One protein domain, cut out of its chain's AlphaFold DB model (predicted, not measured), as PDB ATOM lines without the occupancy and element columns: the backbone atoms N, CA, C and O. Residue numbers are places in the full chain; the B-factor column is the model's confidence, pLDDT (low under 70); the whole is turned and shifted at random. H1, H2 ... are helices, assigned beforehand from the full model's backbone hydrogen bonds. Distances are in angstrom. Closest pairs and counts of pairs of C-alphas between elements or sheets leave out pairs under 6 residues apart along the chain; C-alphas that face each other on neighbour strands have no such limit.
ATOM      1  N   LYS A  18     134.917 114.615 196.538       96.38
ATOM      2  CA  LYS A  18     134.769 115.457 197.726       96.38
ATOM      3  C   LYS A  18     135.877 115.208 198.737       96.38
ATOM      4  O   LYS A  18     136.625 116.134 199.029       96.38
ATOM      5  N   GLU A  19     136.018 113.977 199.215       94.81
ATOM      6  CA  GLU A  19     137.027 113.625 200.224       94.81
ATOM      7  C   GLU A  19     138.444 113.930 199.730       94.81
ATOM      8  O   GLU A  19     139.259 114.481 200.467       94.81
ATOM      9  N   PHE A  20     138.727 113.639 198.457       91.62
ATOM     10  CA  PHE A  20     140.013 113.968 197.846       91.62
ATOM     11  C   PHE A  20     140.265 115.483 197.796       91.62
ATOM     12  O   PHE A  20     141.350 115.945 198.150       91.62
ATOM     13  N   THR A  21     139.253 116.265 197.403       93.00
ATOM     14  CA  THR A  21     139.338 117.733 197.379       93.00
ATOM     15  C   THR A  21     139.588 118.271 198.784       93.00
ATOM     16  O   THR A  21     140.513 119.057 198.981       93.00
ATOM     17  N   GLU A  22     138.782 117.844 199.761       93.19
ATOM     18  CA  GLU A  22     138.867 118.263 201.163       93.19
ATOM     19  C   GLU A  22     140.241 117.936 201.756       93.19
ATOM     20  O   GLU A  22     140.849 118.798 202.390       93.19
ATOM     21  N   ASN A  23     140.784 116.750 201.470       87.81
ATOM     22  CA  ASN A  23     142.132 116.366 201.877       87.81
ATOM     23  C   ASN A  23     143.197 117.317 201.308       87.81
ATOM     24  O   ASN A  23     143.992 117.849 202.082       87.81
ATOM     25  N   LEU A  24     143.169 117.613 200.005       85.62
ATOM     26  CA  LEU A  24     144.129 118.529 199.374       85.62
ATOM     27  C   LEU A  24     144.067 119.959 199.925       85.62
ATOM     28  O   LEU A  24     145.108 120.586 200.129       85.62
ATOM     29  N   VAL A  25     142.869 120.490 200.180       88.88
ATOM     30  CA  VAL A  25     142.714 121.859 200.713       88.88
ATOM     31  C   VAL A  25     142.852 121.942 202.233       88.88
ATOM     32  O   VAL A  25     142.839 123.045 202.777       88.88
ATOM     33  N   SER A  26     142.934 120.804 202.927       86.31
ATOM     34  CA  SER A  26     143.195 120.748 204.370       86.31
ATOM     35  C   SER A  26     144.681 120.821 204.713       86.31
ATOM     36  O   SER A  26     145.020 121.090 205.864       86.31
ATOM     37  N   VAL A  27     145.564 120.596 203.732       80.38
ATOM     38  CA  VAL A  27     147.013 120.629 203.945       80.38
ATOM     39  C   VAL A  27     147.429 122.051 204.322       80.38
ATOM     40  O   VAL A  27     147.287 122.959 203.495       80.38
ATOM     41  N   PRO A  28     147.936 122.278 205.546       79.56
ATOM     42  CA  PRO A  28     148.355 123.604 205.953       79.56
ATOM     43  C   PRO A  28     149.605 124.011 205.177       79.56
ATOM     44  O   PRO A  28     150.537 123.227 204.993       79.56
ATOM     45  N   VAL A  29     149.634 125.270 204.752       78.88
ATOM     46  CA  VAL A  29     150.845 125.876 204.204       78.88
ATOM     47  C   VAL A  29     151.740 126.287 205.381       78.88
ATOM     48  O   VAL A  29     151.267 127.040 206.240       78.88
ATOM     49  N   PRO A  30     153.002 125.825 205.459       75.00
ATOM     50  CA  PRO A  30     153.907 126.175 206.548       75.00
ATOM     51  C   PRO A  30     154.045 127.677 206.759       75.00
ATOM     52  O   PRO A  30     154.011 128.480 205.823       75.00
ATOM     53  N   SER A  31     154.221 128.058 208.019       79.12
ATOM     54  CA  SER A  31     154.350 129.459 208.408       79.12
ATOM     55  C   SER A  31     155.618 130.116 207.867       79.12
ATOM     56  O   SER A  31     155.594 131.318 207.620       79.12
ATOM     57  N   ASP A  32     156.685 129.338 207.691       72.50
ATOM     58  CA  ASP A  32     158.005 129.748 207.203       72.50
ATOM     59  C   ASP A  32     158.176 129.586 205.683       72.50
ATOM     60  O   ASP A  32     159.251 129.864 205.153       72.50
ATOM     61  N   ALA A  33     157.122 129.169 204.975       74.31
ATOM     62  CA  ALA A  33     157.136 129.090 203.523       74.31
ATOM     63  C   ALA A  33     157.421 130.466 202.902       74.31
ATOM     64  O   ALA A  33     156.998 131.506 203.421       74.31
ATOM     65  N   ASN A  34     158.086 130.465 201.745       76.12
ATOM     66  CA  ASN A  34     158.289 131.681 200.968       76.12
ATOM     67  C   ASN A  34     156.947 132.430 200.758       76.12
ATOM     68  O   ASN A  34     155.953 131.781 200.421       76.12
ATOM     69  N   PRO A  35     156.889 133.768 200.920       82.62
ATOM     70  CA  PRO A  35     155.633 134.513 200.820       82.62
ATOM     71  C   PRO A  35     154.896 134.348 199.485       82.62
ATOM     72  O   PRO A  35     153.683 134.158 199.493       82.62
ATOM     73  N   GLU A  36     155.621 134.357 198.362       78.00
ATOM     74  CA  GLU A  36     155.069 134.204 197.005       78.00
ATOM     75  C   GLU A  36     154.466 132.801 196.825       78.00
ATOM     76  O   GLU A  36     153.345 132.634 196.340       78.00
ATOM     77  N   TRP A  37     155.183 131.781 197.304       77.00
ATOM     78  CA  TRP A  37     154.707 130.399 197.316       77.00
ATOM     79  C   TRP A  37     153.454 130.235 198.172       77.00
ATOM     80  O   TRP A  37     152.481 129.596 197.760       77.00
ATOM     81  N   LYS A  38     153.485 130.804 199.379       81.75
ATOM     82  CA  LYS A  38     152.398 130.711 200.345       81.75
ATOM     83  C   LYS A  38     151.125 131.328 199.796       81.75
ATOM     84  O   LYS A  38     150.080 130.684 199.819       81.75
ATOM     85  N   ASP A  39     151.233 132.544 199.287       84.62
ATOM     86  CA  ASP A  39     150.129 133.260 198.667       84.62
ATOM     87  C   ASP A  39     149.546 132.479 197.476       84.62
ATOM     88  O   ASP A  39     148.343 132.213 197.429       84.62
ATOM     89  N   THR A  40     150.413 131.973 196.596       81.94
ATOM     90  CA  THR A  40     150.016 131.144 195.453       81.94
ATOM     91  C   THR A  40     149.250 129.890 195.885       81.94
ATOM     92  O   THR A  40     148.175 129.600 195.358       81.94
ATOM     93  N   CYS A  41     149.764 129.150 196.872       82.44
ATOM     94  CA  CYS A  41     149.120 127.939 197.380       82.44
ATOM     95  C   CYS A  41     147.744 128.230 197.994       82.44
ATOM     96  O   CYS A  41     146.796 127.484 197.745       82.44
ATOM     97  N   LEU A  42     147.616 129.314 198.762       87.75
ATOM     98  CA  LEU A  42     146.350 129.699 199.392       87.75
ATOM     99  C   LEU A  42     145.296 130.103 198.354       87.75
ATOM    100  O   LEU A  42     144.158 129.632 198.430       87.75
ATOM    101  N   LYS A  43     145.674 130.904 197.349       88.88
ATOM    102  CA  LYS A  43     144.789 131.285 196.234       88.88
ATOM    103  C   LYS A  43     144.331 130.059 195.440       88.88
ATOM    104  O   LYS A  43     143.146 129.899 195.151       88.88
ATOM    105  N   MET A  44     145.239 129.122 195.161       88.56
ATOM    106  CA  MET A  44     144.885 127.861 194.504       88.56
ATOM    107  C   MET A  44     143.942 126.990 195.342       88.56
ATOM    108  O   MET A  44     142.974 126.456 194.800       88.56
ATOM    109  N   GLN A  45     144.200 126.830 196.645       90.88
ATOM    110  CA  GLN A  45     143.311 126.086 197.546       90.88
ATOM    111  C   GLN A  45     141.915 126.729 197.601       90.88
ATOM    112  O   GLN A  45     140.915 126.005 197.593       90.88
ATOM    113  N   SER A  46     141.842 128.067 197.602       94.12
ATOM    114  CA  SER A  46     140.588 128.829 197.509       94.12
ATOM    115  C   SER A  46     139.844 128.514 196.209       94.12
ATOM    116  O   SER A  46     138.707 128.030 196.258       94.12
ATOM    117  N   LEU A  47     140.494 128.691 195.052       95.44
ATOM    118  CA  LEU A  47     139.892 128.427 193.742       95.44
ATOM    119  C   LEU A  47     139.422 126.972 193.613       95.44
ATOM    120  O   LEU A  47     138.292 126.716 193.194       95.44
ATOM    121  N   TYR A  48     140.264 126.012 194.001       95.44
ATOM    122  CA  TYR A  48     139.948 124.588 193.909       95.44
ATOM    123  C   TYR A  48     138.719 124.220 194.740       95.44
ATOM    124  O   TYR A  48     137.838 123.502 194.258       95.44
ATOM    125  N   ARG A  49     138.615 124.764 195.960       96.00
ATOM    126  CA  ARG A  49     137.436 124.592 196.811       96.00
ATOM    127  C   ARG A  49     136.193 125.158 196.128       96.00
ATOM    128  O   ARG A  49     135.196 124.454 196.029       96.00
ATOM    129  N   LYS A  50     136.244 126.386 195.611       97.31
ATOM    130  CA  LYS A  50     135.088 127.010 194.942       97.31
ATOM    131  C   LYS A  50     134.605 126.206 193.736       97.31
ATOM    132  O   LYS A  50     133.412 125.942 193.620       97.31
ATOM    133  N   LEU A  51     135.528 125.739 192.896       97.56
ATOM    134  CA  LEU A  51     135.211 124.869 191.761       97.56
ATOM    135  C   LEU A  51     134.551 123.559 192.210       97.56
ATOM    136  O   LEU A  51     133.585 123.120 191.595       97.56
ATOM    137  N   ALA A  52     135.040 122.945 193.290       96.81
ATOM    138  CA  ALA A  52     134.521 121.675 193.793       96.81
ATOM    139  C   ALA A  52     133.077 121.761 194.317       96.81
ATOM    140  O   ALA A  52     132.305 120.826 194.112       96.81
ATOM    141  N   TYR A  53     132.716 122.869 194.972       97.12
ATOM    142  CA  TYR A  53     131.368 123.096 195.517       97.12
ATOM    143  C   TYR A  53     130.430 123.844 194.562       97.12
ATOM    144  O   TYR A  53     129.294 124.140 194.926       97.12
ATOM    145  N   HIS A  54     130.872 124.131 193.340       97.44
ATOM    146  CA  HIS A  54     130.009 124.676 192.304       97.44
ATOM    147  C   HIS A  54     128.889 123.682 191.945       97.44
ATOM    148  O   HIS A  54     129.123 122.475 191.863       97.44
ATOM    149  N   GLU A  55     127.681 124.166 191.655       96.25
ATOM    150  CA  GLU A  55     126.514 123.309 191.383       96.25
ATOM    151  C   GLU A  55     126.745 122.313 190.232       96.25
ATOM    152  O   GLU A  55     126.388 121.140 190.326       96.25
ATOM    153  N   ALA A  56     127.454 122.743 189.185       94.81
ATOM    154  CA  ALA A  56     127.820 121.905 188.043       94.81
ATOM    155  C   ALA A  56     128.744 120.719 188.393       94.81
ATOM    156  O   ALA A  56     128.902 119.804 187.582       94.81
ATOM    157  N   MET A  57     129.360 120.710 189.582       95.81
ATOM    158  CA  MET A  57     130.132 119.577 190.099       95.81
ATOM    159  C   MET A  57     129.282 118.567 190.869       95.81
ATOM    160  O   MET A  57     129.736 117.434 191.052       95.81
ATOM    161  N   ALA A  58     128.054 118.908 191.274       95.88
ATOM    162  CA  ALA A  58     127.194 118.032 192.074       95.88
ATOM    163  C   ALA A  58     127.033 116.608 191.493       95.88
ATOM    164  O   ALA A  58     127.176 115.656 192.266       95.88
ATOM    165  N   PRO A  59     126.860 116.404 190.165       94.88
ATOM    166  CA  PRO A  59     126.767 115.061 189.584       94.88
ATOM    167  C   PRO A  59     128.034 114.210 189.745       94.88
ATOM    168  O   PRO A  59     127.961 112.984 189.676       94.88
ATOM    169  N   ASN A  60     129.192 114.850 189.935       95.69
ATOM    170  CA  ASN A  60     130.499 114.199 190.020       95.69
ATOM    171  C   ASN A  60     131.013 114.062 191.453       95.69
ATOM    172  O   ASN A  60     131.891 113.236 191.713       95.69
ATOM    173  N   PHE A  61     130.539 114.908 192.367       94.62
ATOM    174  CA  PHE A  61     131.252 115.216 193.606       94.62
ATOM    175  C   PHE A  61     131.322 114.037 194.583       94.62
ATOM    176  O   PHE A  61     132.345 113.824 195.232       94.62
ATOM    177  N   GLN A  62     130.257 113.234 194.636       97.12
ATOM    178  CA  GLN A  62     130.178 112.025 195.465       97.12
ATOM    179  C   GLN A  62     130.671 110.760 194.749       97.12
ATOM    180  O   GLN A  62     130.700 109.689 195.345       97.12
ATOM    181  N   GLN A  63     131.057 110.847 193.474       97.06
ATOM    182  CA  GLN A  63     131.622 109.698 192.774       97.06
ATOM    183  C   GLN A  63     133.055 109.440 193.250       97.06
ATOM    184  O   GLN A  63     133.806 110.379 193.535       97.06
ATOM    185  N   THR A  64     133.456 108.168 193.262       96.81
ATOM    186  CA  THR A  64     134.848 107.757 193.475       96.81
ATOM    187  C   THR A  64     135.772 108.484 192.500       96.81
ATOM    188  O   THR A  64     135.498 108.528 191.297       96.81
ATOM    189  N   TYR A  65     136.878 109.031 193.004       93.88
ATOM    190  CA  TYR A  65     137.751 109.930 192.249       93.88
ATOM    191  C   TYR A  65     138.219 109.334 190.912       93.88
ATOM    192  O   TYR A  65     138.122 109.997 189.878       93.88
ATOM    193  N   MET A  66     138.666 108.073 190.915       93.44
ATOM    194  CA  MET A  66     139.183 107.394 189.715       93.44
ATOM    195  C   MET A  66     138.113 106.912 188.726       93.44
ATOM    196  O   MET A  66     138.458 106.452 187.638       93.44
ATOM    197  N   THR A  67     136.823 106.999 189.059       94.31
ATOM    198  CA  THR A  67     135.759 106.599 188.123       94.31
ATOM    199  C   THR A  67     135.504 107.689 187.082       94.31
ATOM    200  O   THR A  67     135.702 108.867 187.382       94.31
ATOM    201  N   PRO A  68     135.052 107.364 185.858       93.12
ATOM    202  CA  PRO A  68     134.681 108.382 184.879       93.12
ATOM    203  C   PRO A  68     133.655 109.379 185.441       93.12
ATOM    204  O   PRO A  68     132.681 108.988 186.083       93.12
ATOM    205  N   ALA A  69     133.882 110.671 185.199       92.69
ATOM    206  CA  ALA A  69     132.952 111.718 185.614       92.69
ATOM    207  C   ALA A  69     131.595 111.566 184.915       92.69
ATOM    208  O   ALA A  69     131.545 111.349 183.702       92.69
ATOM    209  N   ASN A  70     130.519 111.706 185.688       92.50
ATOM    210  CA  ASN A  70     129.138 111.655 185.208       92.50
ATOM    211  C   ASN A  70     128.797 112.845 184.296       92.50
ATOM    212  O   ASN A  70     128.159 112.684 183.261       92.50
ATOM    213  N   SER A  71     129.255 114.043 184.663       91.62
ATOM    214  CA  SER A  71     129.084 115.276 183.895       91.62
ATOM    215  C   SER A  71     130.445 115.876 183.574       91.62
ATOM    216  O   SER A  71     131.207 116.241 184.469       91.62
ATOM    217  N   LYS A  72     130.770 115.996 182.288       91.44
ATOM    218  CA  LYS A  72     131.985 116.676 181.841       91.44
ATOM    219  C   LYS A  72     131.595 118.052 181.328       91.44
ATOM    220  O   LYS A  72     131.004 118.173 180.265       91.44
ATOM    221  N   ASN A  73     131.911 119.063 182.121       91.38
ATOM    222  CA  ASN A  73     131.632 120.464 181.838       91.38
ATOM    223  C   ASN A  73     132.853 121.321 182.203       91.38
ATOM    224  O   ASN A  73     133.827 120.819 182.779       91.38
ATOM    225  N   ARG A  74     132.803 122.617 181.885       92.19
ATOM    226  CA  ARG A  74     133.953 123.515 182.052       92.19
ATOM    227  C   ARG A  74     134.394 123.670 183.511       92.19
ATOM    228  O   ARG A  74     135.580 123.832 183.781       92.19
ATOM    229  N   VAL A  75     133.467 123.527 184.459       94.62
ATOM    230  CA  VAL A  75     133.775 123.551 185.894       94.62
ATOM    231  C   VAL A  75     134.502 122.281 186.315       94.62
ATOM    232  O   VAL A  75     135.536 122.371 186.971       94.62
ATOM    233  N   TYR A  76     134.025 121.105 185.894       94.75
ATOM    234  CA  TYR A  76     134.730 119.842 186.134       94.75
ATOM    235  C   TYR A  76     136.138 119.853 185.529       94.75
ATOM    236  O   TYR A  76     137.091 119.427 186.179       94.75
ATOM    237  N   PHE A  77     136.274 120.369 184.306       93.69
ATOM    238  CA  PHE A  77     137.570 120.501 183.646       93.69
ATOM    239  C   PHE A  77     138.528 121.364 184.475       93.69
ATOM    240  O   PHE A  77     139.648 120.938 184.758       93.69
ATOM    241  N   MET A  78     138.078 122.539 184.924       95.56
ATOM    242  CA  MET A  78     138.896 123.420 185.759       95.56
ATOM    243  C   MET A  78     139.187 122.824 187.136       95.56
ATOM    244  O   MET A  78     140.308 122.958 187.622       95.56
ATOM    245  N   TRP A  79     138.231 122.124 187.753       96.19
ATOM    246  CA  TRP A  79     138.454 121.401 189.005       96.19
ATOM    247  C   TRP A  79     139.562 120.349 188.846       96.19
ATOM    248  O   TRP A  79     140.499 120.340 189.641       96.19
ATOM    249  N   ASP A  80     139.525 119.515 187.802       93.44
ATOM    250  CA  ASP A  80     140.564 118.501 187.556       93.44
ATOM    251  C   ASP A  80     141.927 119.152 187.254       93.44
ATOM    252  O   ASP A  80     142.953 118.739 187.801       93.44
ATOM    253  N   PHE A  81     141.947 120.220 186.451       93.12
ATOM    254  CA  PHE A  81     143.167 120.953 186.108       93.12
ATOM    255  C   PHE A  81     143.838 121.596 187.333       93.12
ATOM    256  O   PHE A  81     145.035 121.389 187.572       93.12
ATOM    257  N   VAL A  82     143.079 122.346 188.136       92.69
ATOM    258  CA  VAL A  82     143.584 122.993 189.359       92.69
ATOM    259  C   VAL A  82     143.950 121.937 190.403       92.69
ATOM    260  O   VAL A  82     145.013 122.029 191.013       92.69
ATOM    261  N   GLY A  83     143.135 120.892 190.558       90.81
ATOM    262  CA  GLY A  83     143.382 119.789 191.486       90.81
ATOM    263  C   GLY A  83     144.690 119.055 191.198       90.81
ATOM    264  O   GLY A  83     145.487 118.858 192.111       90.81
ATOM    265  N   ARG A  84     144.990 118.726 189.934       86.75
ATOM    266  CA  ARG A  84     146.292 118.144 189.544       86.75
ATOM    267  C   ARG A  84     147.447 119.105 189.786       86.75
ATOM    268  O   ARG A  84     148.516 118.682 190.224       86.75
ATOM    269  N   THR A  85     147.211 120.391 189.537       84.94
ATOM    270  CA  THR A  85     148.189 121.445 189.809       84.94
ATOM    271  C   THR A  85     148.420 121.638 191.305       84.94
ATOM    272  O   THR A  85     149.492 122.100 191.638       84.94
ATOM    273  N   LEU A  86     147.497 121.262 192.202       80.62
ATOM    274  CA  LEU A  86     147.684 121.226 193.666       80.62
ATOM    275  C   LEU A  86     148.223 119.880 194.175       80.62
ATOM    276  O   LEU A  86     148.967 119.833 195.155       80.62
ATOM    277  N   ALA A  87     147.873 118.775 193.518       76.38
ATOM    278  CA  ALA A  87     148.335 117.431 193.856       76.38
ATOM    279  C   ALA A  87     149.846 117.271 193.619       76.38
ATOM    280  O   ALA A  87     150.538 116.650 194.423       76.38
ATOM    281  N   TRP A  88     150.372 117.874 192.547       65.94
ATOM    282  CA  TRP A  88     151.815 117.941 192.297       65.94
ATOM    283  C   TRP A  88     152.555 118.658 193.443       65.94
ATOM    284  O   TRP A  88     153.365 118.016 194.108       65.94
ATOM    285  N   PRO A  89     152.250 119.924 193.777       54.38
ATOM    286  CA  PRO A  89     152.790 120.603 194.936       54.38
ATOM    287  C   PRO A  89     152.543 119.849 196.225       54.38
ATOM    288  O   PRO A  89     153.476 119.758 196.972       54.38
ATOM    289  N   SER A  90     151.383 119.274 196.533       53.41
ATOM    290  CA  SER A  90     151.187 118.591 197.832       53.41
ATOM    291  C   SER A  90     152.055 117.335 198.014       53.41
ATOM    292  O   SER A  90     152.445 117.038 199.142       53.41
ATOM    293  N   GLN A  91     152.449 116.652 196.932       53.59
ATOM    294  CA  GLN A  91     153.463 115.584 196.968       53.59
ATOM    295  C   GLN A  91     154.906 116.124 197.023       53.59
ATOM    296  O   GLN A  91     155.767 115.504 197.644       53.59
ATOM    297  N   TYR A  92     155.172 117.290 196.422       51.16
ATOM    298  CA  TYR A  92     156.489 117.951 196.408       51.16
ATOM    299  C   TYR A  92     156.665 119.044 197.476       51.16
ATOM    300  O   TYR A  92     157.759 119.588 197.612       51.16
ATOM    301  N   LEU A  93     155.627 119.363 198.253       50.22
ATOM    302  CA  LEU A  93     155.532 120.539 199.128       50.22
ATOM    303  C   LEU A  93     156.672 120.418 200.118       50.22
ATOM    304  O   LEU A  93     157.491 121.313 200.261       50.22
ATOM    305  N   TYR A  94     156.816 119.232 200.694       51.03
ATOM    306  CA  TYR A  94     157.867 118.949 201.650       51.03
ATOM    307  C   TYR A  94     159.290 119.134 201.088       51.03
ATOM    308  O   TYR A  94     160.182 119.562 201.814       51.03
ATOM    309  N   MET A  95     159.517 118.888 199.793       48.22
ATOM    310  CA  MET A  95     160.829 119.103 199.168       48.22
ATOM    311  C   MET A  95     161.118 120.575 198.844       48.22
ATOM    312  O   MET A  95     162.280 120.943 198.685       48.22
ATOM    313  N   LEU A  96     160.083 121.410 198.718       48.81
ATOM    314  CA  LEU A  96     160.168 122.744 198.115       48.81
ATOM    315  C   LEU A  96     159.881 123.892 199.100       48.81
ATOM    316  O   LEU A  96     160.235 125.038 198.834       48.81
ATOM    317  N   LEU A  97     159.301 123.593 200.264       51.34
ATOM    318  CA  LEU A  97     158.893 124.584 201.264       51.34
ATOM    319  C   LEU A  97     160.038 125.409 201.865       51.34
ATOM    320  O   LEU A  97     159.787 126.514 202.336       51.34
ATOM    321  N   HIS A  98     161.279 124.923 201.805       52.56
ATOM    322  CA  HIS A  98     162.415 125.636 202.392       52.56
ATOM    323  C   HIS A  98     163.321 126.353 201.376       52.56
ATOM    324  O   HIS A  98     164.093 127.196 201.808       52.56
ATOM    325  N   ASN A  99     163.234 126.069 200.062       50.31
ATOM    326  CA  ASN A  99     164.167 126.588 199.037       50.31
ATOM    327  C   ASN A  99     163.535 126.683 197.627       50.31
ATOM    328  O   ASN A  99     164.100 126.224 196.631       50.31
ATOM    329  N   VAL A 100     162.314 127.209 197.508       53.12
ATOM    330  CA  VAL A 100     161.751 127.533 196.188       53.12
ATOM    331  C   VAL A 100     161.114 128.904 196.217       53.12
ATOM    332  O   VAL A 100     160.074 129.132 196.825       53.12
ATOM    333  N   SER A 101     161.753 129.828 195.516       54.91
ATOM    334  CA  SER A 101     161.159 131.095 195.117       54.91
ATOM    335  C   SER A 101     161.581 131.405 193.688       54.91
ATOM    336  O   SER A 101     162.566 130.842 193.195       54.91
ATOM    337  N   SER A 102     160.907 132.361 193.049       52.81
ATOM    338  CA  SER A 102     161.377 132.988 191.803       52.81
ATOM    339  C   SER A 102     162.833 133.486 191.891       52.81
ATOM    340  O   SER A 102     163.515 133.612 190.873       52.81
ATOM    341  N   LYS A 103     163.330 133.717 193.114       54.00
ATOM    342  CA  LYS A 103     164.672 134.212 193.447       54.00
ATOM    343  C   LYS A 103     165.624 133.131 193.959       54.00
ATOM    344  O   LYS A 103     166.759 133.457 194.300       54.00
ATOM    345  N   ASP A 104     165.202 131.866 194.034       57.12
ATOM    346  CA  ASP A 104     166.086 130.799 194.497       57.12
ATOM    347  C   ASP A 104     167.156 130.518 193.441       57.12
ATOM    348  O   ASP A 104     166.892 129.982 192.362       57.12
ATOM    349  N   THR A 105     168.389 130.912 193.739       50.25
ATOM    350  CA  THR A 105     169.539 130.756 192.846       50.25
ATOM    351  C   THR A 105     170.175 129.371 192.944       50.25
ATOM    352  O   THR A 105     170.895 128.974 192.026       50.25
ATOM    353  N   THR A 106     169.861 128.593 193.980       56.72
ATOM    354  CA  THR A 106     170.621 127.401 194.377       56.72
ATOM    355  C   THR A 106     170.191 126.128 193.652       56.72
ATOM    356  O   THR A 106     171.034 125.271 193.388       56.72
ATOM    357  N   SER A 107     168.923 126.019 193.232       66.56
ATOM    358  CA  SER A 107     168.416 124.835 192.524       66.56
ATOM    359  C   SER A 107     167.674 125.179 191.229       66.56
ATOM    360  O   SER A 107     166.630 125.830 191.210       66.56
ATOM    361  N   LYS A 108     168.199 124.693 190.096       71.19
ATOM    362  CA  LYS A 108     167.540 124.804 188.781       71.19
ATOM    363  C   LYS A 108     166.208 124.047 188.749       71.19
ATOM    364  O   LYS A 108     165.258 124.519 188.132       71.19
ATOM    365  N   GLN A 109     166.145 122.900 189.424       73.19
ATOM    366  CA  GLN A 109     164.949 122.064 189.496       73.19
ATOM    367  C   GLN A 109     163.827 122.764 190.273       73.19
ATOM    368  O   GLN A 109     162.695 122.796 189.804       73.19
ATOM    369  N   ALA A 110     164.161 123.401 191.398       70.06
ATOM    370  CA  ALA A 110     163.244 124.234 192.175       70.06
ATOM    371  C   ALA A 110     162.595 125.330 191.318       70.06
ATOM    372  O   ALA A 110     161.371 125.441 191.267       70.06
ATOM    373  N   ARG A 111     163.412 126.101 190.586       72.25
ATOM    374  CA  ARG A 111     162.920 127.169 189.701       72.25
ATOM    375  C   ARG A 111     162.027 126.649 188.580       72.25
ATOM    376  O   ARG A 111     161.054 127.308 188.234       72.25
ATOM    377  N   GLN A 112     162.359 125.495 188.005       77.62
ATOM    378  CA  GLN A 112     161.539 124.896 186.956       77.62
ATOM    379  C   GLN A 112     160.174 124.467 187.502       77.62
ATOM    380  O   GLN A 112     159.156 124.808 186.907       77.62
ATOM    381  N   ILE A 113     160.143 123.804 188.661       75.75
ATOM    382  CA  ILE A 113     158.885 123.411 189.305       75.75
ATOM    383  C   ILE A 113     158.051 124.651 189.659       75.75
ATOM    384  O   ILE A 113     156.851 124.675 189.393       75.75
ATOM    385  N   TRP A 114     158.680 125.708 190.188       76.56
ATOM    386  CA  TRP A 114     158.002 126.983 190.434       76.56
ATOM    387  C   TRP A 114     157.383 127.566 189.164       76.56
ATOM    388  O   TRP A 114     156.197 127.885 189.155       76.56
ATOM    389  N   ALA A 115     158.165 127.673 188.088       80.69
ATOM    390  CA  ALA A 115     157.697 128.223 186.821       80.69
ATOM    391  C   ALA A 115     156.528 127.413 186.240       80.69
ATOM    392  O   ALA A 115     155.585 127.995 185.705       80.69
ATOM    393  N   GLU A 116     156.556 126.086 186.377       82.56
ATOM    394  CA  GLU A 116     155.466 125.212 185.943       82.56
ATOM    395  C   GLU A 116     154.192 125.417 186.776       82.56
ATOM    396  O   GLU A 116     153.106 125.531 186.205       82.56
ATOM    397  N   ILE A 117     154.303 125.507 188.104       80.50
ATOM    398  CA  ILE A 117     153.153 125.732 188.996       80.50
ATOM    399  C   ILE A 117     152.563 127.120 188.767       80.50
ATOM    400  O   ILE A 117     151.370 127.249 188.497       80.50
ATOM    401  N   TYR A 118     153.399 128.156 188.814       83.19
ATOM    402  CA  TYR A 118     152.972 129.530 188.583       83.19
ATOM    403  C   TYR A 118     152.347 129.691 187.190       83.19
ATOM    404  O   TYR A 118     151.271 130.270 187.051       83.19
ATOM    405  N   GLY A 119     152.959 129.105 186.156       87.12
ATOM    406  CA  GLY A 119     152.421 129.117 184.796       87.12
ATOM    407  C   GLY A 119     151.048 128.448 184.691       87.12
ATOM    408  O   GLY A 119     150.149 128.991 184.047       87.12
ATOM    409  N   ARG A 120     150.841 127.311 185.366       89.19
ATOM    410  CA  ARG A 120     149.527 126.649 185.440       89.19
ATOM    411  C   ARG A 120     148.493 127.489 186.189       89.19
ATOM    412  O   ARG A 120     147.326 127.453 185.819       89.19
ATOM    413  N   ASN A 121     148.901 128.284 187.173       87.25
ATOM    414  CA  ASN A 121     147.998 129.172 187.912       87.25
ATOM    415  C   ASN A 121     147.521 130.348 187.075       87.25
ATOM    416  O   ASN A 121     146.318 130.601 186.999       87.25
ATOM    417  N   VAL A 122     148.451 131.009 186.384       90.00
ATOM    418  CA  VAL A 122     148.114 132.065 185.424       90.00
ATOM    419  C   VAL A 122     147.221 131.497 184.320       90.00
ATOM    420  O   VAL A 122     146.214 132.108 183.973       90.00
ATOM    421  N   MET A 123     147.529 130.298 183.814       92.25
ATOM    422  CA  MET A 123     146.696 129.612 182.823       92.25
ATOM    423  C   MET A 123     145.290 129.313 183.358       92.25
ATOM    424  O   MET A 123     144.321 129.581 182.657       92.25
ATOM    425  N   ALA A 124     145.158 128.809 184.589       93.25
ATOM    426  CA  ALA A 124     143.852 128.546 185.193       93.25
ATOM    427  C   ALA A 124     143.003 129.818 185.276       93.25
ATOM    428  O   ALA A 124     141.840 129.803 184.877       93.25
ATOM    429  N   GLY A 125     143.600 130.916 185.751       92.81
ATOM    430  CA  GLY A 125     142.934 132.212 185.815       92.81
ATOM    431  C   GLY A 125     142.496 132.698 184.432       92.81
ATOM    432  O   GLY A 125     141.326 133.014 184.237       92.81
ATOM    433  N   GLY A 126     143.410 132.675 183.458       92.31
ATOM    434  CA  GLY A 126     143.147 133.107 182.084       92.31
ATOM    435  C   GLY A 126     142.036 132.312 181.398       92.31
ATOM    436  O   GLY A 126     141.173 132.899 180.756       92.31
ATOM    437  N   LEU A 127     142.010 130.989 181.584       93.81
ATOM    438  CA  LEU A 127     140.967 130.121 181.026       93.81
ATOM    439  C   LEU A 127     139.584 130.385 181.630       93.81
ATOM    440  O   LEU A 127     138.585 130.248 180.931       93.81
ATOM    441  N   ILE A 128     139.510 130.731 182.918       93.94
ATOM    442  CA  ILE A 128     138.235 130.991 183.601       93.94
ATOM    443  C   ILE A 128     137.637 132.340 183.187       93.94
ATOM    444  O   ILE A 128     136.418 132.434 183.047       93.94
ATOM    445  N   ILE A 129     138.468 133.371 183.007       92.81
ATOM    446  CA  ILE A 129     137.998 134.732 182.689       92.81
ATOM    447  C   ILE A 129     137.794 134.977 181.186       92.81
ATOM    448  O   ILE A 129     137.148 135.956 180.813       92.81
ATOM    449  N   ASP A 130     138.358 134.135 180.318       88.69
ATOM    450  CA  ASP A 130     138.181 134.239 178.869       88.69
ATOM    451  C   ASP A 130     136.805 133.702 178.447       88.69
ATOM    452  O   ASP A 130     136.596 132.495 178.328       88.69
ATOM    453  N   ASP A 131     135.846 134.611 178.246       71.62
ATOM    454  CA  ASP A 131     134.439 134.245 178.087       71.62
ATOM    455  C   ASP A 131     134.020 133.950 176.626       71.62
ATOM    456  O   ASP A 131     133.149 133.102 176.424       71.62
ATOM    457  N   LYS A 132     134.607 134.554 175.563       67.50
ATOM    458  CA  LYS A 132     134.086 134.366 174.172       67.50
ATOM    459  C   LYS A 132     135.105 134.446 173.016       67.50
ATOM    460  O   LYS A 132     135.696 135.506 172.821       67.50
ATOM    461  N   PRO A 133     135.170 133.424 172.124       60.31
ATOM    462  CA  PRO A 133     134.678 132.046 172.263       60.31
ATOM    463  C   PRO A 133     135.653 131.280 173.166       60.31
ATOM    464  O   PRO A 133     136.580 130.650 172.659       60.31
ATOM    465  N   GLY A 134     135.486 131.425 174.485       80.62
ATOM    466  CA  GLY A 134     136.522 131.178 175.488       80.62
ATOM    467  C   GLY A 134     137.365 129.929 175.248       80.62
ATOM    468  O   GLY A 134     136.827 128.841 175.006       80.62
ATOM    469  N   MET A 135     138.691 130.068 175.338       88.56
ATOM    470  CA  MET A 135     139.663 128.991 175.113       88.56
ATOM    471  C   MET A 135     139.349 127.740 175.942       88.56
ATOM    472  O   MET A 135     139.572 126.621 175.483       88.56
ATOM    473  N   LEU A 136     138.772 127.912 177.134       89.81
ATOM    474  CA  LEU A 136     138.359 126.808 177.994       89.81
ATOM    475  C   LEU A 136     137.327 125.887 177.334       89.81
ATOM    476  O   LEU A 136     137.468 124.665 177.403       89.81
ATOM    477  N   ASN A 137     136.313 126.449 176.674       88.31
ATOM    478  CA  ASN A 137     135.291 125.640 176.013       88.31
ATOM    479  C   ASN A 137     135.903 124.870 174.839       88.31
ATOM    480  O   ASN A 137     135.685 123.668 174.726       88.31
ATOM    481  N   GLN A 138     136.766 125.514 174.049       87.94
ATOM    482  CA  GLN A 138     137.469 124.859 172.939       87.94
ATOM    483  C   GLN A 138     138.348 123.694 173.425       87.94
ATOM    484  O   GLN A 138     138.316 122.596 172.865       87.94
ATOM    485  N   MET A 139     139.118 123.910 174.497       88.38
ATOM    486  CA  MET A 139     139.959 122.871 175.099       88.38
ATOM    487  C   MET A 139     139.122 121.707 175.626       88.38
ATOM    488  O   MET A 139     139.466 120.540 175.420       88.38
ATOM    489  N   MET A 140     138.012 122.009 176.293       88.50
ATOM    490  CA  MET A 140     137.113 120.999 176.826       88.50
ATOM    491  C   MET A 140     136.439 120.194 175.711       88.50
ATOM    492  O   MET A 140     136.417 118.969 175.801       88.50
ATOM    493  N   GLU A 141     135.920 120.837 174.666       87.56
ATOM    494  CA  GLU A 141     135.276 120.169 173.526       87.56
ATOM    495  C   GLU A 141     136.257 119.269 172.768       87.56
ATOM    496  O   GLU A 141     135.903 118.153 172.383       87.56
ATOM    497  N   SER A 142     137.512 119.707 172.626       87.69
ATOM    498  CA  SER A 142     138.587 118.884 172.069       87.69
ATOM    499  C   SER A 142     138.911 117.674 172.955       87.69
ATOM    500  O   SER A 142     139.136 116.576 172.446       87.69
ATOM    501  N   THR A 143     138.895 117.851 174.279       85.38
ATOM    502  CA  THR A 143     139.213 116.785 175.247       85.38
ATOM    503  C   THR A 143     138.058 115.792 175.414       85.38
ATOM    504  O   THR A 143     138.279 114.593 175.603       85.38
ATOM    505  N   TYR A 144     136.813 116.267 175.340       84.31
ATOM    506  CA  TYR A 144     135.597 115.495 175.584       84.31
ATOM    507  C   TYR A 144     134.573 115.636 174.441       84.31
ATOM    508  O   TYR A 144     133.468 116.148 174.670       84.31
ATOM    509  N   PRO A 145     134.881 115.137 173.226       82.25
ATOM    510  CA  PRO A 145     133.990 115.282 172.079       82.25
ATOM    511  C   PRO A 145     132.595 114.712 172.363       82.25
ATOM    512  O   PRO A 145     132.453 113.565 172.789       82.25
ATOM    513  N   GLY A 146     131.556 115.526 172.155       75.31
ATOM    514  CA  GLY A 146     130.150 115.123 172.303       75.31
ATOM    515  C   GLY A 146     129.649 114.925 173.741       75.31
ATOM    516  O   GLY A 146     128.470 114.620 173.924       75.31
ATOM    517  N   MET A 147     130.504 115.110 174.755       68.56
ATOM    518  CA  MET A 147     130.139 114.971 176.175       68.56
ATOM    519  C   MET A 147     129.869 116.307 176.878       68.56
ATOM    520  O   MET A 147     129.281 116.299 177.956       68.56
ATOM    521  N   SER A 148     130.246 117.433 176.270       65.44
ATOM    522  CA  SER A 148     129.950 118.769 176.785       65.44
ATOM    523  C   SER A 148     128.856 119.433 175.956       65.44
ATOM    524  O   SER A 148     129.132 120.024 174.916       65.44
ATOM    525  N   LYS A 149     127.600 119.295 176.387       65.00
ATOM    526  CA  LYS A 149     126.475 120.029 175.781       65.00
ATOM    527  C   LYS A 149     126.202 121.358 176.486       65.00
ATOM    528  O   LYS A 149     125.715 122.282 175.846       65.00
ATOM    529  N   ASP A 150     126.587 121.450 177.759       75.12
ATOM    530  CA  ASP A 150     126.300 122.590 178.622       75.12
ATOM    531  C   ASP A 150     127.592 123.276 179.080       75.12
ATOM    532  O   ASP A 150     128.557 122.628 179.497       75.12
ATOM    533  N   HIS A 151     127.579 124.608 179.044       86.62
ATOM    534  CA  HIS A 151     128.674 125.481 179.462       86.62
ATOM    535  C   HIS A 151     128.251 126.280 180.705       86.62
ATOM    536  O   HIS A 151     127.975 127.472 180.586       86.62
ATOM    537  N   PRO A 152     128.140 125.635 181.884       90.62
ATOM    538  CA  PRO A 152     127.667 126.286 183.103       90.62
ATOM    539  C   PRO A 152     128.527 127.499 183.444       90.62
ATOM    540  O   PRO A 152     129.758 127.412 183.415       90.62
ATOM    541  N   GLU A 153     127.884 128.616 183.772       91.81
ATOM    542  CA  GLU A 153     128.577 129.858 184.099       91.81
ATOM    543  C   GLU A 153     129.407 129.721 185.382       91.81
ATOM    544  O   GLU A 153     129.128 128.877 186.228       91.81
ATOM    545  N   PHE A 154     130.474 130.515 185.503       94.38
ATOM    546  CA  PHE A 154     131.238 130.586 186.747       94.38
ATOM    547  C   PHE A 154     130.606 131.660 187.626       94.38
ATOM    548  O   PHE A 154     130.318 132.751 187.140       94.38
ATOM    549  N   GLY A 155     130.437 131.375 188.917       94.25
ATOM    550  CA  GLY A 155     130.018 132.386 189.885       94.25
ATOM    551  C   GLY A 155     131.026 133.534 190.009       94.25
ATOM    552  O   GLY A 155     132.225 133.364 189.768       94.25
ATOM    553  N   GLU A 156     130.545 134.705 190.437       95.06
ATOM    554  CA  GLU A 156     131.370 135.909 190.633       95.06
ATOM    555  C   GLU A 156     132.574 135.665 191.553       95.06
ATOM    556  O   GLU A 156     133.643 136.248 191.372       95.06
ATOM    557  N   ASP A 157     132.427 134.781 192.537       94.69
ATOM    558  CA  ASP A 157     133.483 134.456 193.485       94.69
ATOM    559  C   ASP A 157     134.620 133.635 192.856       94.69
ATOM    560  O   ASP A 157     135.779 133.822 193.228       94.69
ATOM    561  N   ILE A 158     134.311 132.767 191.886       96.12
ATOM    562  CA  ILE A 158     135.299 132.044 191.074       96.12
ATOM    563  C   ILE A 158     135.982 133.005 190.100       96.12
ATOM    564  O   ILE A 158     137.208 132.982 189.992       96.12
ATOM    565  N   LEU A 159     135.211 133.869 189.430       94.94
ATOM    566  CA  LEU A 159     135.747 134.860 188.492       94.94
ATOM    567  C   LEU A 159     136.734 135.806 189.185       94.94
ATOM    568  O   LEU A 159     137.842 136.015 188.694       94.94
ATOM    569  N   LYS A 160     136.383 136.307 190.373       93.69
ATOM    570  CA  LYS A 160     137.257 137.180 191.166       93.69
ATOM    571  C   LYS A 160     138.571 136.500 191.554       93.69
ATOM    572  O   LYS A 160     139.628 137.118 191.458       93.69
ATOM    573  N   GLU A 161     138.525 135.243 191.991       92.62
ATOM    574  CA  GLU A 161     139.733 134.486 192.347       92.62
ATOM    575  C   GLU A 161     140.604 134.213 191.107       92.62
ATOM    576  O   GLU A 161     141.828 134.356 191.143       92.62
ATOM    577  N   ALA A 162     139.971 133.893 189.977       93.25
ATOM    578  CA  ALA A 162     140.648 133.681 188.705       93.25
ATOM    579  C   ALA A 162     141.336 134.949 188.181       93.25
ATOM    580  O   ALA A 162     142.468 134.872 187.703       93.25
ATOM    581  N   GLU A 163     140.713 136.121 188.321       92.38
ATOM    582  CA  GLU A 163     141.344 137.396 187.977       92.38
ATOM    583  C   GLU A 163     142.612 137.657 188.789       92.38
ATOM    584  O   GLU A 163     143.612 138.118 188.234       92.38
ATOM    585  N   VAL A 164     142.578 137.370 190.093       89.69
ATOM    586  CA  VAL A 164     143.735 137.535 190.981       89.69
ATOM    587  C   VAL A 164     144.878 136.620 190.540       89.69
ATOM    588  O   VAL A 164     146.021 137.069 190.446       89.69
ATOM    589  N   LEU A 165     144.580 135.363 190.205       86.56
ATOM    590  CA  LEU A 165     145.575 134.410 189.700       86.56
ATOM    591  C   LEU A 165     146.130 134.804 188.324       86.56
ATOM    592  O   LEU A 165     147.324 134.647 188.079       86.56
ATOM    593  N   PHE A 166     145.289 135.324 187.426       87.69
ATOM    594  CA  PHE A 166     145.700 135.696 186.069       87.69
ATOM    595  C   PHE A 166     146.554 136.962 186.030       87.69
ATOM    596  O   PHE A 166     147.556 137.021 185.313       87.69
ATOM    597  N   LYS A 167     146.160 137.992 186.788       81.88
ATOM    598  CA  LYS A 167     146.903 139.257 186.848       81.88
ATOM    599  C   LYS A 167     148.303 139.037 187.436       81.88
ATOM    600  O   LYS A 167     149.220 139.767 187.053       81.88
ATOM    601  N   GLY A 168     148.471 138.002 188.268       65.06
ATOM    602  CA  GLY A 168     149.680 137.767 189.052       65.06
ATOM    603  C   GLY A 168     149.956 138.948 189.983       65.06
ATOM    604  O   GLY A 168     149.240 139.953 189.956       65.06
TER     605      GLY A 168
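What this domain is: This is residues 18 to 168 of the 171 residues of an uncharacterized protein of Dissoconium aciculare CBS 342.82 (UniProt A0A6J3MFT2). Four helices, H2, H4, H5 and H7, make an up-and-down bundle, each running against the one before it, with the long H4 and H5 side by side. H1 packs on H2 and H4, and the short H3 and H6 pack on the first residues of H4 at one end. The printed part has 151 residues with seven named helices, H1 to H7, and no named strand; its class is all helix. It is compact, with a radius of gyration of the C-alphas of 15.7 A and spans of 48 by 32 by 26 A.

How they stand to each other: H1, residues 18 to 26, forms a hairpin with H2, residues 35 to 52, touching residues 45 to 52 alone; the closest C-alphas, of Val 25 and Gln 45, are 5.3 A apart. H3, residues 55 to 61, touches residues 75 to 76 alone of the hub, H4, residues 74 to 96, closest at the C-alphas of Met 57 and Tyr 76, 6.1 A. H4 touches H2 at a shallow tilt of 34 degrees, only just short of steep, closest at C-alphas 51 and 79, 5.5 A. H5, residues 108 to 129, forms a hairpin with H4 at 20 degrees, closest at C-alphas 85 and 117, 6.6 A. H6, residues 135 to 143, touches H4 at residues 74 to 77 alone, closest at C-alphas 74 and 137, 6.5 A. H7, residues 156 to 167, touches H5 at residues 121 to 129 alone, closest at C-alphas 125 and 162, 4.0 A. Every O i to N i+4 pair is within hydrogen-bond range in H1, H2, H5, H6 and H7, against 16 of 19 in H4 and 1 of 3 in H3, where 3 of 4 O i to N i+3 pairs are.

Where its parts are: C-alpha 18 opens H1 at (134.769, 115.457, 197.726), and C-alpha 167 ends H7 at (146.903, 139.257, 186.848). H2 is 25.7 A long, H4 30.8 A and H5 31.8 A; H4 has a kink of 34 degrees near residue 90.

The domain as a whole: The printed part has no cut; the links H3 to H4, H4 to H5 and H6 to H7 are long. Residues 88 to 107, 132 to 133, 147 to 149 and 168 are under 70 in pLDDT.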